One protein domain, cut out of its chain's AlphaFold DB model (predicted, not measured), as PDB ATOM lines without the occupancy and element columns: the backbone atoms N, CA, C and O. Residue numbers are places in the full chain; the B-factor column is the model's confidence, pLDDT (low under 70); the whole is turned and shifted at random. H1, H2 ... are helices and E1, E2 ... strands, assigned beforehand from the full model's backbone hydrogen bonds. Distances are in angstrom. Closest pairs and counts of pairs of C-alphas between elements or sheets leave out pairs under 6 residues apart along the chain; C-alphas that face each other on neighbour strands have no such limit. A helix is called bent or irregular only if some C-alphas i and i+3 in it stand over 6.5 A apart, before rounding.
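Overview. This is residues 2 to 121 of the 232 residues of an uncharacterized protein of Caulobacter sp. 602-1 (UniProt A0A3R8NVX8). A long rod is built on a bent helix, H4, with H5 folded back along it as a hairpin and H2 packed on the opposite side near the bend. Residues 2 to 7 of H1 stick out sideways, and residues 53 to 58 stick out beyond H3. The 120 printed residues hold five named helices and one named strand, in the order H1, H2, H3, E1, H4, H5: mostly helix. The whole is loose, with a radius of gyration of the C-alphas of 19.2 A and spans of 61 by 27 by 26 A.

Arrangement. The hub is H4, residues 62 to 92, assigned as one helix by its hydrogen bonds but bent: C-alphas 70 and 73 are 6.8 A apart. Its arms, H4a, residues 62 to 70, and H4b, residues 73 to 92, stand at a steep tilt of 35.3 degrees, only just beyond shallow. H5, residues 95 to 120, forms a helical hairpin with H4b at a shallow tilt of 17 degrees, opposite ways; their closest C-alphas, of Ser 86 and Leu 98, are 5.3 A apart. H2, residues 24 to 37, touches H4a with residues 31 to 35 alone, closest at the C-alphas of Ile 31 and Ala 70, 5.4 A. H2 and H5 are apart. H3, residues 41 to 48, touches H4a, closest at the C-alphas of Leu 47 and Ala 63, 5.8 A. H1, residues 2 to 13, is close to H5 but not clearly touching, with C-alphas of Leu 12 and Arg 97 closest at 6.1 A. In H1, H2, H3, H4a, H4b and H5, every O i to N i+4 pair is within hydrogen-bond range.

Along the chain. H1 begins at C-alpha 2 (223.192, 199.008, 213.055). E1, residues 57 to 59, pairs with no named strand. H4b is 28.9 A long; H5 is 37.0 A long and ends at C-alpha 120 (206.107, 208.882, 234.398).

Size, cuts and confidence. The C-alphas farthest apart, of Lys 17 and Ala 55, are 62.1 A apart. The printed part has no cut and no long link. Mean pLDDT of the printed part is 78.6; residues 2 to 4, 20 to 22, 38 to 39 and 41 to 55 are under 70.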
ATOM      1  N   LEU A   2     222.765 200.306 212.487       56.22
ATOM      2  CA  LEU A   2     223.192 199.008 213.055       56.22
ATOM      3  C   LEU A   2     224.691 198.681 212.881       56.22
ATOM      4  O   LEU A   2     225.312 198.172 213.807       56.22
ATOM      5  N   ILE A   3     225.292 199.045 211.742       66.00
ATOM      6  CA  ILE A   3     226.707 198.749 211.443       66.00
ATOM      7  C   ILE A   3     227.653 199.429 212.447       66.00
ATOM      8  O   ILE A   3     228.562 198.788 212.960       66.00
ATOM      9  N   GLY A   4     227.408 200.700 212.793       68.38
ATOM     10  CA  GLY A   4     228.247 201.437 213.745       68.38
ATOM     11  C   GLY A   4     228.203 200.849 215.158       68.38
ATOM     12  O   GLY A   4     229.243 200.678 215.788       68.38
ATOM     13  N   VAL A   5     227.014 200.452 215.625       70.88
ATOM     14  CA  VAL A   5     226.840 199.776 216.924       70.88
ATOM     15  C   VAL A   5     227.601 198.451 216.951       70.88
ATOM     16  O   VAL A   5     228.259 198.130 217.937       70.88
ATOM     17  N   GLN A   6     227.565 197.702 215.849       74.75
ATOM     18  CA  GLN A   6     228.226 196.406 215.755       74.75
ATOM     19  C   GLN A   6     229.753 196.529 215.669       74.75
ATOM     20  O   GLN A   6     230.456 195.742 216.295       74.75
ATOM     21  N   VAL A   7     230.273 197.546 214.974       80.38
ATOM     22  CA  VAL A   7     231.713 197.859 214.937       80.38
ATOM     23  C   VAL A   7     232.224 198.251 216.322       80.38
ATOM     24  O   VAL A   7     233.214 197.686 216.781       80.38
ATOM     25  N   VAL A   8     231.528 199.154 217.023       77.50
ATOM     26  CA  VAL A   8     231.912 199.581 218.380       77.50
ATOM     27  C   VAL A   8     231.820 198.419 219.369       77.50
ATOM     28  O   VAL A   8     232.739 198.214 220.159       77.50
ATOM     29  N   SER A   9     230.762 197.605 219.289       78.75
ATOM     30  CA  SER A   9     230.613 196.406 220.120       78.75
ATOM     31  C   SER A   9     231.729 195.391 219.867       78.75
ATOM     32  O   SER A   9     232.303 194.860 220.813       78.75
ATOM     33  N   ASN A  10     232.066 195.129 218.602       82.38
ATOM     34  CA  ASN A  10     233.150 194.215 218.251       82.38
ATOM     35  C   ASN A  10     234.509 194.751 218.715       82.38
ATOM     36  O   ASN A  10     235.308 193.981 219.239       82.38
ATOM     37  N   TRP A  11     234.761 196.055 218.577       86.25
ATOM     38  CA  TRP A  11     235.996 196.684 219.047       86.25
ATOM     39  C   TRP A  11     236.139 196.625 220.572       86.25
ATOM     40  O   TRP A  11     237.230 196.346 221.064       86.25
ATOM     41  N   LEU A  12     235.047 196.840 221.313       79.50
ATOM     42  CA  LEU A  12     235.020 196.750 222.775       79.50
ATOM     43  C   LEU A  12     235.250 195.321 223.285       79.50
ATOM     44  O   LEU A  12     235.908 195.137 224.303       79.50
ATOM     45  N   GLN A  13     234.716 194.316 222.588       82.88
ATOM     46  CA  GLN A  13     234.785 192.914 223.011       82.88
ATOM     47  C   GLN A  13     235.988 192.146 222.446       82.88
ATOM     48  O   GLN A  13     236.248 191.030 222.885       82.88
ATOM     49  N   TRP A  14     236.731 192.719 221.495       85.81
ATOM     50  CA  TRP A  14     237.893 192.079 220.871       85.81
ATOM     51  C   TRP A  14     238.957 191.527 221.841       85.81
ATOM     52  O   TRP A  14     239.448 190.434 221.569       85.81
ATOM     53  N   PRO A  15     239.315 192.198 222.959       80.44
ATOM     54  CA  PRO A  15     240.333 191.675 223.874       80.44
ATOM     55  C   PRO A  15     239.817 190.557 224.797       80.44
ATOM     56  O   PRO A  15     240.602 189.958 225.530       80.44
ATOM     57  N   LEU A  16     238.510 190.276 224.803       78.75
ATOM     58  CA  LEU A  16     237.921 189.287 225.699       78.75
ATOM     59  C   LEU A  16     238.085 187.869 225.147       78.75
ATOM     60  O   LEU A  16     237.825 187.603 223.975       78.75
ATOM     61  N   LYS A  17     238.413 186.919 226.032       75.00
ATOM     62  CA  LYS A  17     238.465 185.481 225.698       75.00
ATOM     63  C   LYS A  17     237.096 184.913 225.316       75.00
ATOM     64  O   LYS A  17     237.016 183.911 224.611       75.00
ATOM     65  N   THR A  18     236.021 185.534 225.788       74.06
ATOM     66  CA  THR A  18     234.647 185.102 225.542       74.06
ATOM     67  C   THR A  18     233.804 186.324 225.219       74.06
ATOM     68  O   THR A  18     233.833 187.315 225.947       74.06
ATOM     69  N   ARG A  19     233.056 186.274 224.112       74.31
ATOM     70  CA  ARG A  19     232.153 187.369 223.740       74.31
ATOM     71  C   ARG A  19     230.934 187.363 224.653       74.31
ATOM     72  O   ARG A  19     230.306 186.324 224.847       74.31
ATOM     73  N   LEU A  20     230.587 188.530 225.184       69.50
ATOM     74  CA  LEU A  20     229.383 188.709 225.987       69.50
ATOM     75  C   LEU A  20     228.172 188.731 225.049       69.50
ATOM     76  O   LEU A  20     227.979 189.675 224.280       69.50
ATOM     77  N   ALA A  21     227.363 187.675 225.107       69.31
ATOM     78  CA  ALA A  21     226.100 187.608 224.389       69.31
ATOM     79  C   ALA A  21     225.025 188.391 225.147       69.31
ATOM     80  O   ALA A  21     224.852 188.235 226.358       69.31
ATOM     81  N   PHE A  22     224.280 189.224 224.426       64.31
ATOM     82  CA  PHE A  22     223.160 189.939 225.015       64.31
ATOM     83  C   PHE A  22     222.002 188.967 225.285       64.31
ATOM     84  O   PHE A  22     221.622 188.229 224.370       64.31
ATOM     85  N   PRO A  23     221.394 188.961 226.484       70.56
ATOM     86  CA  PRO A  23     220.321 188.032 226.826       70.56
ATOM     87  C   PRO A  23     218.982 188.485 226.212       70.56
ATOM     88  O   PRO A  23     218.026 188.800 226.916       70.56
ATOM     89  N   LEU A  24     218.901 188.533 224.878       71.31
ATOM     90  CA  LEU A  24     217.741 189.044 224.137       71.31
ATOM     91  C   LEU A  24     216.458 188.272 224.457       71.31
ATOM     92  O   LEU A  24     215.420 188.881 224.686       71.31
ATOM     93  N   LEU A  25     216.529 186.942 224.495       70.69
ATOM     94  CA  LEU A  25     215.361 186.080 224.667       70.69
ATOM     95  C   LEU A  25     214.651 186.265 226.026       70.69
ATOM     96  O   LEU A  25     213.456 186.561 226.011       70.69
ATOM     97  N   PRO A  26     215.324 186.186 227.192       73.56
ATOM     98  CA  PRO A  26     214.658 186.433 228.475       73.56
ATOM     99  C   PRO A  26     214.175 187.883 228.617       73.56
ATOM    100  O   PRO A  26     213.127 188.121 229.213       73.56
ATOM    101  N   VAL A  27     214.879 188.854 228.022       73.44
ATOM    102  CA  VAL A  27     214.438 190.255 228.001       73.44
ATOM    103  C   VAL A  27     213.148 190.402 227.198       73.44
ATOM    104  O   VAL A  27     212.187 190.976 227.697       73.44
ATOM    105  N   VAL A  28     213.083 189.848 225.987       76.00
ATOM    106  CA  VAL A  28     211.875 189.888 225.149       76.00
ATOM    107  C   VAL A  28     210.701 189.208 225.850       76.00
ATOM    108  O   VAL A  28     209.602 189.763 225.851       76.00
ATOM    109  N   LEU A  29     210.928 188.067 226.507       77.56
ATOM    110  CA  LEU A  29     209.898 187.380 227.291       77.56
ATOM    111  C   LEU A  29     209.408 188.223 228.474       77.56
ATOM    112  O   LEU A  29     208.204 188.282 228.708       77.56
ATOM    113  N   ALA A  30     210.296 188.926 229.182       75.69
ATOM    114  CA  ALA A  30     209.906 189.825 230.267       75.69
ATOM    115  C   ALA A  30     209.070 191.014 229.760       75.69
ATOM    116  O   ALA A  30     208.028 191.326 230.337       75.69
ATOM    117  N   ILE A  31     209.479 191.646 228.651       76.44
ATOM    118  CA  ILE A  31     208.722 192.735 228.006       76.44
ATOM    119  C   ILE A  31     207.334 192.238 227.597       76.44
ATOM    120  O   ILE A  31     206.326 192.903 227.851       76.44
ATOM    121  N   TRP A  32     207.284 191.068 226.959       79.31
ATOM    122  CA  TRP A  32     206.044 190.457 226.506       79.31
ATOM    123  C   TRP A  32     205.132 190.100 227.682       79.31
ATOM    124  O   TRP A  32     203.964 190.477 227.661       79.31
ATOM    125  N   GLY A  33     205.666 189.485 228.740       77.56
ATOM    126  CA  GLY A  33     204.919 189.122 229.946       77.56
ATOM    127  C   GLY A  33     204.324 190.332 230.666       77.56
ATOM    128  O   GLY A  33     203.137 190.328 230.986       77.56
ATOM    129  N   VAL A  34     205.096 191.412 230.841       73.81
ATOM    130  CA  VAL A  34     204.591 192.675 231.416       73.81
ATOM    131  C   VAL A  34     203.492 193.270 230.537       73.81
ATOM    132  O   VAL A  34     202.453 193.696 231.038       73.81
ATOM    133  N   ARG A  35     203.688 193.282 229.216       75.94
ATOM    134  CA  ARG A  35     202.700 193.816 228.272       75.94
ATOM    135  C   ARG A  35     201.421 192.979 228.238       75.94
ATOM    136  O   ARG A  35     200.348 193.558 228.105       75.94
ATOM    137  N   TRP A  36     201.536 191.659 228.355       79.06
ATOM    138  CA  TRP A  36     200.413 190.728 228.404       79.06
ATOM    139  C   TRP A  36     199.624 190.877 229.710       79.06
ATOM    140  O   TRP A  36     198.417 191.099 229.662       79.06
ATOM    141  N   LEU A  37     200.302 190.896 230.862       74.44
ATOM    142  CA  LEU A  37     199.677 191.118 232.174       74.44
ATOM    143  C   LEU A  37     198.907 192.444 232.231       74.44
ATOM    144  O   LEU A  37     197.795 192.492 232.748       74.44
ATOM    145  N   LEU A  38     199.475 193.511 231.663       67.50
ATOM    146  CA  LEU A  38     198.833 194.828 231.608       67.50
ATOM    147  C   LEU A  38     197.742 194.944 230.538       67.50
ATOM    148  O   LEU A  38     197.012 195.925 230.555       67.50
ATOM    149  N   SER A  39     197.639 193.985 229.614       65.75
ATOM    150  CA  SER A  39     196.542 193.927 228.637       65.75
ATOM    151  C   SER A  39     195.295 193.218 229.166       65.75
ATOM    152  O   SER A  39     194.267 193.214 228.497       65.75
ATOM    153  N   LEU A  40     195.374 192.620 230.359       71.50
ATOM    154  CA  LEU A  40     194.213 192.039 231.019       71.50
ATOM    155  C   LEU A  40     193.280 193.169 231.467       71.50
ATOM    156  O   LEU A  40     193.683 194.032 232.249       71.50
ATOM    157  N   GLU A  41     192.023 193.132 231.021       63.91
ATOM    158  CA  GLU A  41     190.997 194.157 231.297       63.91
ATOM    159  C   GLU A  41     190.902 194.503 232.789       63.91
ATOM    160  O   GLU A  41     190.810 195.664 233.174       63.91
ATOM    161  N   ARG A  42     191.059 193.498 233.656       60.75
ATOM    162  CA  ARG A  42     191.021 193.648 235.115       60.75
ATOM    163  C   ARG A  42     192.141 194.540 235.670       60.75
ATOM    164  O   ARG A  42     191.929 195.228 236.664       60.75
ATOM    165  N   ALA A  43     193.324 194.532 235.055       61.38
ATOM    166  CA  ALA A  43     194.440 195.390 235.450       61.38
ATOM    167  C   ALA A  43     194.234 196.834 234.964       61.38
ATOM    168  O   ALA A  43     194.540 197.777 235.697       61.38
ATOM    169  N   GLU A  44     193.674 197.010 233.765       62.12
ATOM    170  CA  GLU A  44     193.314 198.325 233.228       62.12
ATOM    171  C   GLU A  44     192.175 198.970 234.028       62.12
ATOM    172  O   GLU A  44     192.277 200.144 234.372       62.12
ATOM    173  N   ASP A  45     191.158 198.204 234.426       63.34
ATOM    174  CA  ASP A  45     190.027 198.697 235.217       63.34
ATOM    175  C   ASP A  45     190.437 199.145 236.620       63.34
ATOM    176  O   ASP A  45     189.987 200.182 237.110       63.34
ATOM    177  N   VAL A  46     191.303 198.380 237.292       61.97
ATOM    178  CA  VAL A  46     191.778 198.723 238.643       61.97
ATOM    179  C   VAL A  46     192.699 199.950 238.606       61.97
ATOM    180  O   VAL A  46     192.638 200.796 239.497       61.97
ATOM    181  N   LEU A  47     193.526 200.089 237.565       59.88
ATOM    182  CA  LEU A  47     194.473 201.203 237.422       59.88
ATOM    183  C   LEU A  47     193.882 202.441 236.715       59.88
ATOM    184  O   LEU A  47     194.467 203.525 236.814       59.88
ATOM    185  N   GLY A  48     192.763 202.292 235.997       56.31
ATOM    186  CA  GLY A  48     192.097 203.320 235.189       56.31
ATOM    187  C   GLY A  48     191.031 204.129 235.935       56.31
ATOM    188  O   GLY A  48     190.884 205.323 235.664       56.31
ATOM    189  N   ARG A  49     190.372 203.535 236.948       55.66
ATOM    190  CA  ARG A  49     189.315 204.176 237.770       55.66
ATOM    191  C   ARG A  49     189.746 205.440 238.530       55.66
ATOM    192  O   ARG A  49     188.894 206.180 239.001       55.66
ATOM    193  N   LEU A  50     191.046 205.713 238.642       51.50
ATOM    194  CA  LEU A  50     191.607 206.811 239.445       51.50
ATOM    195  C   LEU A  50     192.016 208.057 238.628       51.50
ATOM    196  O   LEU A  50     192.819 208.849 239.112       51.50
ATOM    197  N   SER A  51     191.553 208.222 237.380       52.00
ATOM    198  CA  SER A  51     192.095 209.246 236.457       52.00
ATOM    199  C   SER A  51     191.135 210.351 235.997       52.00
ATOM    200  O   SER A  51     191.543 211.198 235.201       52.00
ATOM    201  N   ARG A  52     189.888 210.375 236.481       53.06
ATOM    202  CA  ARG A  52     188.936 211.432 236.118       53.06
ATOM    203  C   ARG A  52     189.251 212.700 236.915       53.06
ATOM    204  O   ARG A  52     188.952 212.752 238.102       53.06
ATOM    205  N   ASP A  53     189.831 213.707 236.264       57.81
ATOM    206  CA  ASP A  53     189.741 215.077 236.777       57.81
ATOM    207  C   ASP A  53     188.299 215.568 236.552       57.81
ATOM    208  O   ASP A  53     187.696 215.309 235.505       57.81
ATOM    209  N   GLU A  54     187.745 216.303 237.517       58.12
ATOM    210  CA  GLU A  54     186.375 216.845 237.488       58.12
ATOM    211  C   GLU A  54     186.103 217.775 236.282       58.12
ATOM    212  O   GLU A  54     184.954 218.019 235.932       58.12
ATOM    213  N   ALA A  55     187.150 218.230 235.585       61.38
ATOM    214  CA  ALA A  55     187.102 219.227 234.513       61.38
ATOM    215  C   ALA A  55     187.032 218.664 233.073       61.38
ATOM    216  O   ALA A  55     187.410 219.358 232.132       61.38
ATOM    217  N   GLY A  56     186.621 217.405 232.867       73.69
ATOM    218  CA  GLY A  56     186.526 216.828 231.510       73.69
ATOM    219  C   GLY A  56     187.887 216.609 230.829       73.69
ATOM    220  O   GLY A  56     187.994 216.595 229.602       73.69
ATOM    221  N   ALA A  57     188.950 216.458 231.625       85.31
ATOM    222  CA  ALA A  57     190.298 216.166 231.157       85.31
ATOM    223  C   ALA A  57     190.724 214.762 231.603       85.31
ATOM    224  O   ALA A  57     190.741 214.445 232.791       85.31
ATOM    225  N   TRP A  58     191.125 213.934 230.642       86.12
ATOM    226  CA  TRP A  58     191.650 212.596 230.880       86.12
ATOM    227  C   TRP A  58     193.156 212.587 230.689       86.12
ATOM    228  O   TRP A  58     193.696 212.927 229.628       86.12
ATOM    229  N   ARG A  59     193.845 212.188 231.757       84.62
ATOM    230  CA  ARG A  59     195.302 212.095 231.786       84.62
ATOM    231  C   ARG A  59     195.771 210.676 231.477       84.62
ATOM    232  O   ARG A  59     195.021 209.718 231.633       84.62
ATOM    233  N   THR A  60     197.041 210.537 231.097       81.88
ATOM    234  CA  THR A  60     197.680 209.231 230.896       81.88
ATOM    235  C   THR A  60     197.509 208.346 232.138       81.88
ATOM    236  O   THR A  60     197.936 208.711 233.245       81.88
ATOM    237  N   THR A  61     196.920 207.163 231.962       78.75
ATOM    238  CA  THR A  61     196.686 206.214 233.058       78.75
ATOM    239  C   THR A  61     197.996 205.702 233.658       78.75
ATOM    240  O   THR A  61     199.077 205.764 233.060       78.75
ATOM    241  N   ARG A  62     197.938 205.191 234.896       75.38
ATOM    242  CA  ARG A  62     199.093 204.503 235.500       75.38
ATOM    243  C   ARG A  62     199.456 203.243 234.707       75.38
ATOM    244  O   ARG A  62     200.639 203.032 234.465       75.38
ATOM    245  N   ALA A  63     198.462 202.477 234.252       73.38
ATOM    246  CA  ALA A  63     198.665 201.281 233.434       73.38
ATOM    247  C   ALA A  63     199.449 201.584 232.148       73.38
ATOM    248  O   ALA A  63     200.457 200.933 231.883       73.38
ATOM    249  N   ASP A  64     199.060 202.622 231.402       76.94
ATOM    250  CA  ASP A  64     199.763 202.993 230.171       76.94
ATOM    251  C   ASP A  64     201.197 203.477 230.447       76.94
ATOM    252  O   ASP A  64     202.131 203.105 229.738       76.94
ATOM    253  N   ARG A  65     201.425 204.222 231.539       80.69
ATOM    254  CA  ARG A  65     202.789 204.609 231.947       80.69
ATOM    255  C   ARG A  65     203.660 203.399 232.277       80.69
ATOM    256  O   ARG A  65     204.801 203.347 231.826       80.69
ATOM    257  N   ILE A  66     203.134 202.412 233.003       77.62
ATOM    258  CA  ILE A  66     203.864 201.167 233.301       77.62
ATOM    259  C   ILE A  66     204.110 200.376 232.010       77.62
ATOM    260  O   ILE A  66     205.215 199.888 231.789       77.62
ATOM    261  N   ARG A  67     203.130 200.318 231.102       76.62
ATOM    262  CA  ARG A  67     203.282 199.669 229.795       76.62
ATOM    263  C   ARG A  67     204.384 200.318 228.963       76.62
ATOM    264  O   ARG A  67     205.168 199.615 228.332       76.62
ATOM    265  N   ARG A  68     204.495 201.647 228.987       80.50
ATOM    266  CA  ARG A  68     205.614 202.369 228.363       80.50
ATOM    267  C   ARG A  68     206.937 202.043 229.071       80.50
ATOM    268  O   ARG A  68     207.949 201.855 228.404       80.50
ATOM    269  N   LEU A  69     206.957 201.857 230.390       83.44
ATOM    270  CA  LEU A  69     208.150 201.379 231.110       83.44
ATOM    271  C   LEU A  69     208.533 199.923 230.801       83.44
ATOM    272  O   LEU A  69     209.614 199.505 231.206       83.44
ATOM    273  N   ALA A  70     207.740 199.168 230.033       79.50
ATOM    274  CA  ALA A  70     208.085 197.798 229.658       79.50
ATOM    275  C   ALA A  70     209.404 197.691 228.877       79.50
ATOM    276  O   ALA A  70     209.959 196.608 228.822       79.50
ATOM    277  N   LEU A  71     209.943 198.778 228.307       79.19
ATOM    278  CA  LEU A  71     211.276 198.785 227.681       79.19
ATOM    279  C   LEU A  71     212.435 198.892 228.687       79.19
ATOM    280  O   LEU A  71     213.586 198.660 228.328       79.19
ATOM    281  N   LEU A  72     212.165 199.231 229.947       83.75
ATOM    282  CA  LEU A  72     213.187 199.421 230.975       83.75
ATOM    283  C   LEU A  72     214.047 198.162 231.229       83.75
ATOM    284  O   LEU A  72     215.265 198.318 231.298       83.75
ATOM    285  N   PRO A  73     213.497 196.929 231.258       81.12
ATOM    286  CA  PRO A  73     214.292 195.701 231.337       81.12
ATOM    287  C   PRO A  73     215.328 195.555 230.215       81.12
ATOM    288  O   PRO A  73     216.423 195.053 230.464       81.12
ATOM    289  N   PHE A  74     215.030 196.031 229.000       81.38
ATOM    290  CA  PHE A  74     215.992 196.015 227.892       81.38
ATOM    291  C   PHE A  74     217.198 196.907 228.185       81.38
ATOM    292  O   PHE A  74     218.341 196.485 228.021       81.38
ATOM    293  N   PHE A  75     216.952 198.119 228.682       83.19
ATOM    294  CA  PHE A  75     218.030 199.022 229.069       83.19
ATOM    295  C   PHE A  75     218.826 198.504 230.275       83.19
ATOM    296  O   PHE A  75     220.049 198.613 230.275       83.19
ATOM    297  N   VAL A  76     218.162 197.888 231.261       85.75
ATOM    298  CA  VAL A  76     218.824 197.266 232.423       85.75
ATOM    299  C   VAL A  76     219.757 196.140 231.985       85.75
ATOM    300  O   VAL A  76     220.906 196.109 232.415       85.75
ATOM    301  N   ALA A  77     219.314 195.251 231.090       83.94
ATOM    302  CA  ALA A  77     220.183 194.213 230.533       83.94
ATOM    303  C   ALA A  77     221.386 194.822 229.785       83.94
ATOM    304  O   ALA A  77     222.515 194.377 229.980       83.94
ATOM    305  N   GLY A  78     221.150 195.897 229.014       82.25
ATOM    306  CA  GLY A  78     222.169 196.763 228.396       82.25
ATOM    307  C   GLY A  78     223.255 197.175 229.374       82.25
ATOM    308  O   GLY A  78     224.446 196.948 229.157       82.25
ATOM    309  N   LEU A  79     222.805 197.761 230.477       86.81
ATOM    310  CA  LEU A  79     223.648 198.301 231.523       86.81
ATOM    311  C   LEU A  79     224.473 197.210 232.210       86.81
ATOM    312  O   LEU A  79     225.680 197.368 232.360       86.81
ATOM    313  N   VAL A  80     223.845 196.087 232.574       86.06
ATOM    314  CA  VAL A  80     224.535 194.953 233.210       86.06
ATOM    315  C   VAL A  80     225.650 194.428 232.306       86.06
ATOM    316  O   VAL A  80     226.772 194.241 232.773       86.06
ATOM    317  N   SER A  81     225.390 194.257 231.006       83.06
ATOM    318  CA  SER A  81     226.419 193.824 230.053       83.06
ATOM    319  C   SER A  81     227.595 194.806 229.963       83.06
ATOM    320  O   SER A  81     228.741 194.366 229.917       83.06
ATOM    321  N   LEU A  82     227.340 196.120 229.977       84.38
ATOM    322  CA  LEU A  82     228.397 197.141 229.951       84.38
ATOM    323  C   LEU A  82     229.210 197.192 231.253       84.38
ATOM    324  O   LEU A  82     230.422 197.404 231.206       84.38
ATOM    325  N   VAL A  83     228.578 196.957 232.405       86.50
ATOM    326  CA  VAL A  83     229.267 196.881 233.703       86.50
ATOM    327  C   VAL A  83     230.182 195.655 233.760       86.50
ATOM    328  O   VAL A  83     231.350 195.789 234.117       86.50
ATOM    329  N   VAL A  84     229.694 194.484 233.336       87.00
ATOM    330  CA  VAL A  84     230.508 193.257 233.256       87.00
ATOM    331  C   VAL A  84     231.673 193.436 232.280       87.00
ATOM    332  O   VAL A  84     232.807 193.104 232.608       87.00
ATOM    333  N   LEU A  85     231.421 194.027 231.108       85.12
ATOM    334  CA  LEU A  85     232.461 194.360 230.132       85.12
ATOM    335  C   LEU A  85     233.529 195.286 230.733       85.12
ATOM    336  O   LEU A  85     234.719 195.037 230.567       85.12
ATOM    337  N   SER A  86     233.113 196.334 231.444       86.69
ATOM    338  CA  SER A  86     234.030 197.275 232.100       86.69
ATOM    339  C   SER A  86     234.904 196.561 233.133       86.69
ATOM    340  O   SER A  86     236.110 196.784 233.190       86.69
ATOM    341  N   TRP A  87     234.323 195.647 233.909       90.00
ATOM    342  CA  TRP A  87     235.063 194.845 234.878       90.00
ATOM    343  C   TRP A  87     236.123 193.942 234.227       90.00
ATOM    344  O   TRP A  87     237.259 193.884 234.696       90.00
ATOM    345  N   GLU A  88     235.789 193.277 233.121       87.75
ATOM    346  CA  GLU A  88     236.747 192.441 232.386       87.75
ATOM    347  C   GLU A  88     237.860 193.269 231.722       87.75
ATOM    348  O   GLU A  88     239.028 192.884 231.762       87.75
ATOM    349  N   LEU A  89     237.542 194.446 231.175       87.81
ATOM    350  CA  LEU A  89     238.545 195.359 230.609       87.81
ATOM    351  C   LEU A  89     239.497 195.905 231.679       87.81
ATOM    352  O   LEU A  89     240.700 196.000 231.437       87.81
ATOM    353  N   TRP A  90     238.978 196.203 232.873       90.75
ATOM    354  CA  TRP A  90     239.792 196.581 234.027       90.75
ATOM    355  C   TRP A  90     240.769 195.470 234.422       90.75
ATOM    356  O   TRP A  90     241.952 195.743 234.612       90.75
ATOM    357  N   ARG A  91     240.312 194.210 234.472       90.88
ATOM    358  CA  ARG A  91     241.171 193.047 234.776       90.88
ATOM    359  C   ARG A  91     242.325 192.874 233.790       90.88
ATOM    360  O   ARG A  91     243.385 192.400 234.185       90.88
ATOM    361  N   ILE A  92     242.113 193.231 232.525       89.31
ATOM    362  CA  ILE A  92     243.113 193.118 231.453       89.31
ATOM    363  C   ILE A  92     243.986 194.391 231.362       89.31
ATOM    364  O   ILE A  92     245.001 194.398 230.673       89.31
ATOM    365  N   GLY A  93     243.634 195.460 232.087       89.00
ATOM    366  CA  GLY A  93     244.377 196.724 232.109       89.00
ATOM    367  C   GLY A  93     244.146 197.624 230.888       89.00
ATOM    368  O   GLY A  93     244.904 198.570 230.676       89.00
ATOM    369  N   ASP A  94     243.110 197.373 230.081       88.69
ATOM    370  CA  ASP A  94     242.793 198.178 228.890       88.69
ATOM    371  C   ASP A  94     241.990 199.436 229.279       88.69
ATOM    372  O   ASP A  94     240.758 199.489 229.192       88.69
ATOM    373  N   LEU A  95     242.710 200.463 229.744       89.50
ATOM    374  CA  LEU A  95     242.130 201.715 230.248       89.50
ATOM    375  C   LEU A  95     241.369 202.512 229.177       89.50
ATOM    376  O   LEU A  95     240.394 203.197 229.497       89.50
ATOM    377  N   VAL A  96     241.776 202.423 227.905       90.31
ATOM    378  CA  VAL A  96     241.123 203.149 226.802       90.31
ATOM    379  C   VAL A  96     239.728 202.580 226.565       90.31
ATOM    380  O   VAL A  96     238.742 203.326 226.554       90.31
ATOM    381  N   ARG A  97     239.619 201.254 226.427       87.06
ATOM    382  CA  ARG A  97     238.319 200.599 226.239       87.06
ATOM    383  C   ARG A  97     237.445 200.684 227.481       87.06
ATOM    384  O   ARG A  97     236.236 200.849 227.338       87.06
ATOM    385  N   LEU A  98     238.039 200.628 228.672       87.19
ATOM    386  CA  LEU A  98     237.326 200.836 229.930       87.19
ATOM    387  C   LEU A  98     236.696 202.231 230.005       87.19
ATOM    388  O   LEU A  98     235.529 202.379 230.357       87.19
ATOM    389  N   THR A  99     237.452 203.271 229.655       90.56
ATOM    390  CA  THR A  99     236.928 204.643 229.668       90.56
ATOM    391  C   THR A  99     235.765 204.771 228.684       90.56
ATOM    392  O   THR A  99     234.717 205.320 229.025       90.56
ATOM    393  N   ALA A 100     235.899 204.188 227.488       88.38
ATOM    394  CA  ALA A 100     234.817 204.147 226.511       88.38
ATOM    395  C   ALA A 100     233.580 203.390 227.034       88.38
ATOM    396  O   ALA A 100     232.461 203.887 226.900       88.38
ATOM    397  N   SER A 101     233.747 202.220 227.665       88.00
ATOM    398  CA  SER A 101     232.625 201.441 228.206       88.00
ATOM    399  C   SER A 101     231.915 202.164 229.351       88.00
ATOM    400  O   SER A 101     230.683 202.155 229.411       88.00
ATOM    401  N   LEU A 102     232.655 202.861 230.217       90.50
ATOM    402  CA  LEU A 102     232.085 203.685 231.284       90.50
ATOM    403  C   LEU A 102     231.322 204.895 230.730       90.50
ATOM    404  O   LEU A 102     230.231 205.189 231.218       90.50
ATOM    405  N   LEU A 103     231.820 205.543 229.670       92.44
ATOM    406  CA  LEU A 103     231.091 206.616 228.982       92.44
ATOM    407  C   LEU A 103     229.765 206.113 228.397       92.44
ATOM    408  O   LEU A 103     228.728 206.749 228.593       92.44
ATOM    409  N   PHE A 104     229.765 204.948 227.743       88.69
ATOM    410  CA  PHE A 104     228.527 204.329 227.257       88.69
ATOM    411  C   PHE A 104     227.578 203.949 228.396       88.69
ATOM    412  O   PHE A 104     226.369 204.127 228.264       88.69
ATOM    413  N   THR A 105     228.110 203.475 229.524       89.38
ATOM    414  CA  THR A 105     227.325 203.147 230.725       89.38
ATOM    415  C   THR A 105     226.650 204.396 231.295       89.38
ATOM    416  O   THR A 105     225.442 204.394 231.530       89.38
ATOM    417  N   ALA A 106     227.401 205.488 231.460       90.94
ATOM    418  CA  ALA A 106     226.882 206.765 231.948       90.94
ATOM    419  C   ALA A 106     225.836 207.360 230.993       90.94
ATOM    420  O   ALA A 106     224.778 207.816 231.432       90.94
ATOM    421  N   TRP A 107     226.089 207.303 229.684       91.81
ATOM    422  CA  TRP A 107     225.124 207.722 228.670       91.81
ATOM    423  C   TRP A 107     223.832 206.900 228.743       91.81
ATOM    424  O   TRP A 107     222.740 207.469 228.756       91.81
ATOM    425  N   LEU A 108     223.938 205.572 228.857       89.38
ATOM    426  CA  LEU A 108     222.780 204.689 228.967       89.38
ATOM    427  C   LEU A 108     221.964 204.978 230.236       89.38
ATOM    428  O   LEU A 108     220.739 205.052 230.161       89.38
ATOM    429  N   LEU A 109     222.628 205.215 231.373       91.81
ATOM    430  CA  LEU A 109     221.979 205.641 232.619       91.81
ATOM    431  C   LEU A 109     221.219 206.959 232.450       91.81
ATOM    432  O   LEU A 109     220.065 207.059 232.870       91.81
ATOM    433  N   ALA A 110     221.828 207.955 231.804       92.00
ATOM    434  CA  ALA A 110     221.179 209.234 231.538       92.00
ATOM    435  C   ALA A 110     219.943 209.065 230.637       92.00
ATOM    436  O   ALA A 110     218.878 209.615 230.931       92.00
ATOM    437  N   VAL A 111     220.050 208.248 229.584       90.00
ATOM    438  CA  VAL A 111     218.928 207.912 228.693       90.00
ATOM    439  C   VAL A 111     217.815 207.193 229.457       90.00
ATOM    440  O   VAL A 111     216.651 207.559 229.304       90.00
ATOM    441  N   MET A 112     218.147 206.224 230.313       90.06
ATOM    442  CA  MET A 112     217.179 205.517 231.157       90.06
ATOM    443  C   MET A 112     216.458 206.459 232.121       90.06
ATOM    444  O   MET A 112     215.229 206.423 232.204       90.06
ATOM    445  N   GLY A 113     217.198 207.321 232.823       88.25
ATOM    446  CA  GLY A 113     216.633 208.298 233.752       88.25
ATOM    447  C   GLY A 113     215.702 209.278 233.041       88.25
ATOM    448  O   GLY A 113     214.559 209.474 233.463       88.25
ATOM    449  N   PHE A 114     216.137 209.822 231.902       89.62
ATOM    450  CA  PHE A 114     215.311 210.701 231.077       89.62
ATOM    451  C   PHE A 114     214.068 209.988 230.531       89.62
ATOM    452  O   PHE A 114     212.972 210.551 230.550       89.62
ATOM    453  N   TYR A 115     214.209 208.741 230.078       87.88
ATOM    454  CA  TYR A 115     213.106 207.921 229.590       87.88
ATOM    455  C   TYR A 115     212.064 207.665 230.680       87.88
ATOM    456  O   TYR A 115     210.875 207.921 230.464       87.88
ATOM    457  N   ALA A 116     212.498 207.213 231.858       86.62
ATOM    458  CA  ALA A 116     211.625 206.946 232.992       86.62
ATOM    459  C   ALA A 116     210.905 208.223 233.442       86.62
ATOM    460  O   ALA A 116     209.679 208.241 233.540       86.62
ATOM    461  N   TRP A 117     211.643 209.322 233.601       87.69
ATOM    462  CA  TRP A 117     211.088 210.629 233.946       87.69
ATOM    463  C   TRP A 117     210.035 211.102 232.940       87.69
ATOM    464  O   TRP A 117     208.906 211.436 233.307       87.69
ATOM    465  N   LYS A 118     210.374 211.089 231.645       86.31
ATOM    466  CA  LYS A 118     209.480 211.520 230.563       86.31
ATOM    467  C   LYS A 118     208.213 210.666 230.493       86.31
ATOM    468  O   LYS A 118     207.158 211.201 230.144       86.31
ATOM    469  N   THR A 119     208.334 209.375 230.797       83.81
ATOM    470  CA  THR A 119     207.247 208.389 230.759       83.81
ATOM    471  C   THR A 119     206.334 208.488 231.978       83.81
ATOM    472  O   THR A 119     205.125 208.342 231.842       83.81
ATOM    473  N   LEU A 120     206.881 208.782 233.159       79.94
ATOM    474  CA  LEU A 120     206.107 208.882 234.398       79.94
ATOM    475  C   LEU A 120     205.298 210.180 234.510       79.94
ATOM    476  O   LEU A 120     204.273 210.203 235.203       79.94
ATOM    477  N   ARG A 121     205.710 211.249 233.814       81.62
ATOM    478  CA  ARG A 121     204.984 212.526 233.824       81.62
ATOM    479  C   ARG A 121     203.543 212.349 233.318       81.62
ATOM    480  O   ARG A 121     203.366 211.915 232.179       81.62
TER     481      ARG A 121